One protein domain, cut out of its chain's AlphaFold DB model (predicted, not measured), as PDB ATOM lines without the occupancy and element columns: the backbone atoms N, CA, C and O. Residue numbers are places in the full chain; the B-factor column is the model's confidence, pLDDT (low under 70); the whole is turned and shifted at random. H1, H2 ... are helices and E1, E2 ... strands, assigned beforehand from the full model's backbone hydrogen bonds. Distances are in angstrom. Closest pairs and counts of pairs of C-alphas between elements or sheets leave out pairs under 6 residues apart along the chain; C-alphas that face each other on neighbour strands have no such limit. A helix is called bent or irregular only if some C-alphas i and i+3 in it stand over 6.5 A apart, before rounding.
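Overview. This is residues 23 to 82 of the 82 residues of the protein "DDE_Tnp_IS1595 domain-containing protein" of marine sediment metagenome (UniProt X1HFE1). A small body, built on a two-stranded parallel sheet of E1 and E2 with the irregular helix H1 running back close to it, has one long straight helix, H3, as an arm. Residues 64 to 82 stick out from the body, crosswise to the strands, and the short H2 lies at the base of the arm. The printed part has 60 residues with three named helices and two named strands, in the order E1, H1, E2, H2, H3, and its class is mixed, helices and strands. The whole is only just loose, close to extended, with a radius of gyration of the C-alphas of 15.2 A, and spans 43 by 30 by 18 A, the arm making the length.

Along the chain. E1 is residues 25 to 29, 13.8 A from first to last C-alpha, and begins at C-alpha 25 at (134.064, 115.458, 44.793). E2 is residues 44 to 48, 12.8 A long. H1, residues 33 to 40, is 14.3 A long and irregular, with C-alphas 36 and 39 standing 7.1 A apart. H2 is residues 56 to 59, 5.3 A long. H3, residues 62 to 80, is 27.0 A long and runs from C-alpha 62 at (139.144, 125.533, 52.012) to C-alpha 80 at (138.773, 124.830, 79.043).

Arrangement. E1 and E2 are parallel neighbours, with 20 degrees between their directions. The C-alphas of Ile 27 and Glu 46 face each other at 4.6 A. N 28 and O 46 are within hydrogen-bond range at 2.9 A, and so are N 46 and O 26 at 2.8 A. E1, H1 and E2 form a strand-helix-strand unit, two parallel neighbour strands with a helix between them along the chain, and its crossover is right-handed. The closest C-alphas of H1 and E2 are those of Glu 39 and His 45, 5.9 A apart; those of H1 and E1 are Tyr 35 and Ser 28, 7.9 A apart. H2 and H3 are close but not clearly touching, the closest C-alphas being those of His 57 and Val 63 at 7.2 A. H3 is apart from E1, E2 and H1, and H2 is apart from E1 and H1. In H3 every O i to N i+4 pair is within hydrogen-bond range; in H1 0 of 4 are, beside 2 of 5 O i to N i+3 pairs, and H2 is too short for an O i to N i+4 pair.

Size, cuts and confidence. The two C-alphas farthest apart are those of Gly 43 and Arg 82, at 44.6 A. Without residues 64 to 82, which stand free, the body has 41 residues and spans 30 by 18 by 13 A. The printed part has no cut and ends at residue 82, the chain's last. The link from E2 to H2 is short, with 7 residues; the other three are tight. Mean pLDDT of the printed part is 85.6, and residues 81 to 82 are under 70.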
ATOM      1  N   GLY A  23     130.187 109.339  45.836       81.44
ATOM      2  CA  GLY A  23     130.129 110.292  44.722       81.44
ATOM      3  C   GLY A  23     130.492 111.737  45.085       81.44
ATOM      4  O   GLY A  23     130.340 112.621  44.250       81.44
ATOM      5  N   THR A  24     130.980 111.999  46.303       87.62
ATOM      6  CA  THR A  24     131.498 113.326  46.679       87.62
ATOM      7  C   THR A  24     132.728 113.674  45.835       87.62
ATOM      8  O   THR A  24     133.550 112.801  45.559       87.62
ATOM      9  N   ASN A  25     132.867 114.944  45.455       89.25
ATOM     10  CA  ASN A  25     134.064 115.458  44.793       89.25
ATOM     11  C   ASN A  25     135.030 116.002  45.846       89.25
ATOM     12  O   ASN A  25     134.626 116.778  46.713       89.25
ATOM     13  N   VAL A  26     136.296 115.601  45.769       88.69
ATOM     14  CA  VAL A  26     137.339 116.003  46.717       88.69
ATOM     15  C   VAL A  26     138.456 116.702  45.969       88.69
ATOM     16  O   VAL A  26     138.861 116.263  44.897       88.69
ATOM     17  N   ILE A  27     138.963 117.773  46.567       89.50
ATOM     18  CA  ILE A  27     140.121 118.525  46.101       89.50
ATOM     19  C   ILE A  27     141.221 118.423  47.160       89.50
ATOM     20  O   ILE A  27     140.970 118.700  48.335       89.50
ATOM     21  N   SER A  28     142.420 117.995  46.773       87.94
ATOM     22  CA  SER A  28     143.565 117.872  47.683       87.94
ATOM     23  C   SER A  28     144.838 118.428  47.066       87.94
ATOM     24  O   SER A  28     144.955 118.583  45.851       87.94
ATOM     25  N   ASP A  29     145.820 118.702  47.917       86.75
ATOM     26  CA  ASP A  29     147.177 118.948  47.463       86.75
ATOM     27  C   ASP A  29     147.872 117.630  47.074       86.75
ATOM     28  O   ASP A  29     147.484 116.538  47.499       86.75
ATOM     29  N   ALA A  30     148.897 117.729  46.230       83.62
ATOM     30  CA  ALA A  30     149.673 116.582  45.752       83.62
ATOM     31  C   ALA A  30     150.799 116.148  46.712       83.62
ATOM     32  O   ALA A  30     151.592 115.272  46.367       83.62
ATOM     33  N   TYR A  31     150.916 116.771  47.892       79.06
ATOM     34  CA  TYR A  31     152.077 116.593  48.766       79.06
ATOM     35  C   TYR A  31     152.180 115.167  49.323       79.06
ATOM     36  O   TYR A  31     153.254 114.563  49.306       79.06
ATOM     37  N   TYR A  32     151.064 114.596  49.792       81.19
ATOM     38  CA  TYR A  32     151.064 113.288  50.444       81.19
ATOM     39  C   TYR A  32     150.397 112.188  49.605       81.19
ATOM     40  O   TYR A  32     149.178 112.145  49.439       81.19
ATOM     41  N   LYS A  33     151.204 111.217  49.153       82.38
ATOM     42  CA  LYS A  33     150.791 110.131  48.241       82.38
ATOM     43  C   LYS A  33     149.710 109.194  48.794       82.38
ATOM     44  O   LYS A  33     149.077 108.485  48.015       82.38
ATOM     45  N   GLY A  34     149.500 109.150  50.111       81.75
ATOM     46  CA  GLY A  34     148.475 108.287  50.709       81.75
ATOM     47  C   GLY A  34     147.050 108.664  50.300       81.75
ATOM     48  O   GLY A  34     146.189 107.788  50.252       81.75
ATOM     49  N   TYR A  35     146.822 109.923  49.914       84.31
ATOM     50  CA  TYR A  35     145.528 110.393  49.424       84.31
ATOM     51  C   TYR A  35     145.249 110.008  47.966       84.31
ATOM     52  O   TYR A  35     144.092 109.991  47.569       84.31
ATOM     53  N   ASN A  36     146.251 109.598  47.183       82.06
ATOM     54  CA  ASN A  36     146.070 109.260  45.762       82.06
ATOM     55  C   ASN A  36     145.127 108.066  45.533       82.06
ATOM     56  O   ASN A  36     144.635 107.865  44.432       82.06
ATOM     57  N   LYS A  37     144.886 107.239  46.559       83.19
ATOM     58  CA  LYS A  37     143.978 106.080  46.479       83.19
ATOM     59  C   LYS A  37     142.547 106.400  46.928       83.19
ATOM     60  O   LYS A  37     141.736 105.476  47.074       83.19
ATOM     61  N   LEU A  38     142.231 107.675  47.158       82.25
ATOM     62  CA  LEU A  38     140.889 108.111  47.537       82.25
ATOM     63  C   LEU A  38     139.865 107.847  46.436       82.25
ATOM     64  O   LEU A  38     138.724 107.555  46.769       82.25
ATOM     65  N   GLU A  39     140.265 107.858  45.159       77.75
ATOM     66  CA  GLU A  39     139.395 107.603  43.995       77.75
ATOM     67  C   GLU A  39     138.543 106.328  44.116       77.75
ATOM     68  O   GLU A  39     137.456 106.250  43.557       77.75
ATOM     69  N   SER A  40     138.982 105.346  44.910       79.06
ATOM     70  CA  SER A  40     138.211 104.127  45.197       79.06
ATOM     71  C   SER A  40     136.916 104.349  46.000       79.06
ATOM     72  O   SER A  40     136.048 103.476  46.002       79.06
ATOM     73  N   ILE A  41     136.776 105.485  46.695       82.12
ATOM     74  CA  ILE A  41     135.639 105.797  47.581       82.12
ATOM     75  C   ILE A  41     134.903 107.105  47.226       82.12
ATOM     76  O   ILE A  41     133.804 107.337  47.741       82.12
ATOM     77  N   ILE A  42     135.466 107.946  46.349       86.19
ATOM     78  CA  ILE A  42     134.906 109.247  45.926       86.19
ATOM     79  C   ILE A  42     134.537 109.261  44.442       86.19
ATOM     80  O   ILE A  42     134.960 108.402  43.684       86.19
ATOM     81  N   GLY A  43     133.720 110.236  44.032       83.81
ATOM     82  CA  GLY A  43     133.306 110.375  42.630       83.81
ATOM     83  C   GLY A  43     134.389 111.001  41.753       83.81
ATOM     84  O   GLY A  43     134.671 110.507  40.667       83.81
ATOM     85  N   LYS A  44     135.014 112.077  42.238       86.81
ATOM     86  CA  LYS A  44     136.114 112.772  41.557       86.81
ATOM     87  C   LYS A  44     137.165 113.179  42.578       86.81
ATOM     88  O   LYS A  44     136.822 113.811  43.581       86.81
ATOM     89  N   HIS A  45     138.428 112.867  42.299       89.00
ATOM     90  CA  HIS A  45     139.573 113.391  43.039       89.00
ATOM     91  C   HIS A  45     140.321 114.403  42.177       89.00
ATOM     92  O   HIS A  45     140.858 114.063  41.130       89.00
ATOM     93  N   GLU A  46     140.337 115.660  42.599       88.44
ATOM     94  CA  GLU A  46     141.131 116.706  41.971       88.44
ATOM     95  C   GLU A  46     142.401 116.936  42.788       88.44
ATOM     96  O   GLU A  46     142.351 117.427  43.917       88.44
ATOM     97  N   ILE A  47     143.539 116.531  42.228       87.88
ATOM     98  CA  ILE A  47     144.845 116.645  42.874       87.88
ATOM     99  C   ILE A  47     145.576 117.846  42.286       87.88
ATOM    100  O   ILE A  47     145.757 117.942  41.073       87.88
ATOM    101  N   ILE A  48     146.026 118.746  43.157       87.25
ATOM    102  CA  ILE A  48     146.668 119.997  42.761       87.25
ATOM    103  C   ILE A  48     148.084 120.041  43.322       87.25
ATOM    104  O   ILE A  48     148.292 120.047  44.537       87.25
ATOM    105  N   ASN A  49     149.082 120.088  42.437       85.38
ATOM    106  CA  ASN A  49     150.469 120.273  42.855       85.38
ATOM    107  C   ASN A  49     150.718 121.742  43.206       85.38
ATOM    108  O   ASN A  49     150.941 122.584  42.341       85.38
ATOM    109  N   THR A  50     150.687 122.050  44.499       84.69
ATOM    110  CA  THR A  50     150.881 123.409  45.011       84.69
ATOM    111  C   THR A  50     152.334 123.878  44.960       84.69
ATOM    112  O   THR A  50     152.564 125.080  45.047       84.69
ATOM    113  N   SER A  51     153.304 122.975  44.765       81.06
ATOM    114  CA  SER A  51     154.742 123.304  44.725       81.06
ATOM    115  C   SER A  51     155.115 124.214  43.552       81.06
ATOM    116  O   SER A  51     156.095 124.949  43.616       81.06
ATOM    117  N   GLU A  52     154.320 124.175  42.485       79.75
ATOM    118  CA  GLU A  52     154.527 124.948  41.256       79.75
ATOM    119  C   GLU A  52     153.636 126.203  41.206       79.75
ATOM    120  O   GLU A  52     153.716 126.998  40.271       79.75
ATOM    121  N   ILE A  53     152.790 126.415  42.223       84.56
ATOM    122  CA  ILE A  53     151.771 127.468  42.238       84.56
ATOM    123  C   ILE A  53     152.140 128.531  43.273       84.56
ATOM    124  O   ILE A  53     152.036 128.318  44.480       84.56
ATOM    125  N   LYS A  54     152.484 129.729  42.788       81.00
ATOM    126  CA  LYS A  54     152.828 130.889  43.632       81.00
ATOM    127  C   LYS A  54     151.700 131.295  44.592       81.00
ATOM    128  O   LYS A  54     151.952 131.691  45.721       81.00
ATOM    129  N   GLU A  55     150.452 131.155  44.148       85.12
ATOM    130  CA  GLU A  55     149.244 131.585  44.863       85.12
ATOM    131  C   GLU A  55     148.353 130.385  45.240       85.12
ATOM    132  O   GLU A  55     147.152 130.369  44.969       85.12
ATOM    133  N   SER A  56     148.937 129.346  45.844       83.12
ATOM    134  CA  SER A  56     148.255 128.077  46.169       83.12
ATOM    135  C   SER A  56     146.972 128.241  46.999       83.12
ATOM    136  O   SER A  56     146.016 127.481  46.836       83.12
ATOM    137  N   HIS A  57     146.902 129.282  47.828       81.69
ATOM    138  CA  HIS A  57     145.732 129.633  48.636       81.69
ATOM    139  C   HIS A  57     144.487 130.005  47.808       81.69
ATOM    140  O   HIS A  57     143.366 129.809  48.273       81.69
ATOM    141  N   LYS A  58     144.656 130.495  46.569       86.25
ATOM    142  CA  LYS A  58     143.535 130.766  45.649       86.25
ATOM    143  C   LYS A  58     142.940 129.485  45.080       86.25
ATOM    144  O   LYS A  58     141.754 129.435  44.778       86.25
ATOM    145  N   VAL A  59     143.775 128.461  44.940       88.12
ATOM    146  CA  VAL A  59     143.411 127.185  44.328       88.12
ATOM    147  C   VAL A  59     142.819 126.219  45.364       88.12
ATOM    148  O   VAL A  59     141.938 125.428  45.044       88.12
ATOM    149  N   LEU A  60     143.234 126.333  46.630       89.31
ATOM    150  CA  LEU A  60     142.713 125.553  47.760       89.31
ATOM    151  C   LEU A  60     142.086 126.464  48.836       89.31
ATOM    152  O   LEU A  60     142.588 126.532  49.962       89.31
ATOM    153  N   PRO A  61     140.965 127.154  48.544       86.06
ATOM    154  CA  PRO A  61     140.388 128.147  49.458       86.06
ATOM    155  C   PRO A  61     139.908 127.545  50.789       86.06
ATOM    156  O   PRO A  61     139.886 128.225  51.816       86.06
ATOM    157  N   TRP A  62     139.570 126.250  50.807       88.56
ATOM    158  CA  TRP A  62     139.144 125.533  52.012       88.56
ATOM    159  C   TRP A  62     140.228 125.485  53.102       88.56
ATOM    160  O   TRP A  62     139.895 125.306  54.277       88.56
ATOM    161  N   VAL A  63     141.508 125.685  52.747       89.50
ATOM    162  CA  VAL A  63     142.630 125.605  53.693       89.50
ATOM    163  C   VAL A  63     142.513 126.660  54.796       89.50
ATOM    164  O   VAL A  63     142.778 126.371  55.963       89.50
ATOM    165  N   HIS A  64     142.025 127.861  54.468       90.69
ATOM    166  CA  HIS A  64     141.820 128.930  55.446       90.69
ATOM    167  C   HIS A  64     140.754 128.552  56.474       90.69
ATOM    168  O   HIS A  64     140.947 128.757  57.673       90.69
ATOM    169  N   SER A  65     139.659 127.941  56.017       91.31
ATOM    170  CA  SER A  65     138.604 127.430  56.892       91.31
ATOM    171  C   SER A  65     139.120 126.303  57.786       91.31
ATOM    172  O   SER A  65     138.850 126.302  58.987       91.31
ATOM    173  N   ALA A  66     139.909 125.371  57.239       90.25
ATOM    174  CA  ALA A  66     140.502 124.278  58.007       90.25
ATOM    175  C   ALA A  66     141.451 124.791  59.106       90.25
ATOM    176  O   ALA A  66     141.297 124.417  60.271       90.25
ATOM    177  N   ILE A  67     142.367 125.705  58.766       90.94
ATOM    178  CA  ILE A  67     143.298 126.332  59.719       90.94
ATOM    179  C   ILE A  67     142.532 127.143  60.775       90.94
ATOM    180  O   ILE A  67     142.808 127.029  61.971       90.94
ATOM    181  N   GLY A  68     141.538 127.933  60.358       94.62
ATOM    182  CA  GLY A  68     140.705 128.721  61.266       94.62
ATOM    183  C   GLY A  68     139.948 127.851  62.273       94.62
ATOM    184  O   GLY A  68     139.930 128.154  63.468       94.62
ATOM    185  N   ASN A  69     139.384 126.731  61.818       92.69
ATOM    186  CA  ASN A  69     138.712 125.762  62.681       92.69
ATOM    187  C   ASN A  69     139.691 125.081  63.646       92.69
ATOM    188  O   ASN A  69     139.381 124.945  64.829       92.69
ATOM    189  N   ALA A  70     140.885 124.708  63.177       92.12
ATOM    190  CA  ALA A  70     141.920 124.132  64.030       92.12
ATOM    191  C   ALA A  70     142.352 125.102  65.143       92.12
ATOM    192  O   ALA A  70     142.410 124.712  66.308       92.12
ATOM    193  N   LYS A  71     142.555 126.386  64.814       94.88
ATOM    194  CA  LYS A  71     142.889 127.427  65.797       94.88
ATOM    195  C   LYS A  71     141.807 127.580  66.867       94.88
ATOM    196  O   LYS A  71     142.139 127.662  68.046       94.88
ATOM    197  N   LYS A  72     140.525 127.588  66.479       93.56
ATOM    198  CA  LYS A  72     139.399 127.667  67.427       93.56
ATOM    199  C   LYS A  72     139.353 126.464  68.369       93.56
ATOM    200  O   LYS A  72     139.146 126.650  69.562       93.56
ATOM    201  N   ILE A  73     139.589 125.254  67.854       91.69
ATOM    202  CA  ILE A  73     139.657 124.036  68.677       91.69
ATOM    203  C   ILE A  73     140.786 124.152  69.708       91.69
ATOM    204  O   ILE A  73     140.552 123.934  70.894       91.69
ATOM    205  N   LEU A  74     141.988 124.553  69.281       91.06
ATOM    206  CA  LEU A  74     143.133 124.729  70.183       91.06
ATOM    207  C   LEU A  74     142.882 125.811  71.241       91.06
ATOM    208  O   LEU A  74     143.212 125.617  72.409       91.06
ATOM    209  N   GLN A  75     142.261 126.928  70.856       94.00
ATOM    210  CA  GLN A  75     141.854 127.967  71.802       94.00
ATOM    211  C   GLN A  75     140.837 127.438  72.815       94.00
ATOM    212  O   GLN A  75     140.999 127.683  74.007       94.00
ATOM    213  N   GLY A  76     139.834 126.679  72.368       92.50
ATOM    214  CA  GLY A  76     138.862 126.041  73.255       92.50
ATOM    215  C   GLY A  76     139.523 125.134  74.293       92.50
ATOM    216  O   GLY A  76     139.197 125.230  75.469       92.50
ATOM    217  N   ILE A  77     140.508 124.325  73.889       90.06
ATOM    218  CA  ILE A  77     141.280 123.474  74.812       90.06
ATOM    219  C   ILE A  77     142.064 124.323  75.821       90.06
ATOM    220  O   ILE A  77     142.057 124.025  77.012       90.06
ATOM    221  N   HIS A  78     142.727 125.389  75.365       89.00
ATOM    222  CA  HIS A  78     143.495 126.268  76.250       89.00
ATOM    223  C   HIS A  78     142.615 126.940  77.310       89.00
ATOM    224  O   HIS A  78     142.999 126.993  78.475       89.00
ATOM    225  N   TYR A  79     141.434 127.425  76.916       90.00
ATOM    226  CA  TYR A  79     140.502 128.074  77.836       90.00
ATOM    227  C   TYR A  79     139.720 127.089  78.711       90.00
ATOM    228  O   TYR A  79     139.390 127.442  79.830       90.00
ATOM    229  N   SER A  80     139.450 125.866  78.245       80.19
ATOM    230  CA  SER A  80     138.773 124.830  79.043       80.19
ATOM    231  C   SER A  80     139.625 124.307  80.202       80.19
ATOM    232  O   SER A  80     139.079 123.733  81.138       80.19
ATOM    233  N   ASN A  81     140.948 124.451  80.115       60.84
ATOM    234  CA  ASN A  81     141.898 124.015  81.139       60.84
ATOM    235  C   ASN A  81     142.291 125.151  82.104       60.84
ATOM    236  O   ASN A  81     143.303 125.034  82.799       60.84
ATOM    237  N   ARG A  82     141.541 126.259  82.112       53.00
ATOM    238  CA  ARG A  82     141.724 127.420  82.988       53.00
ATOM    239  C   ARG A  82     140.502 127.595  83.875       53.00
ATOM    240  O   ARG A  82     140.712 127.989  85.039       53.00
TER     241      ARG A  82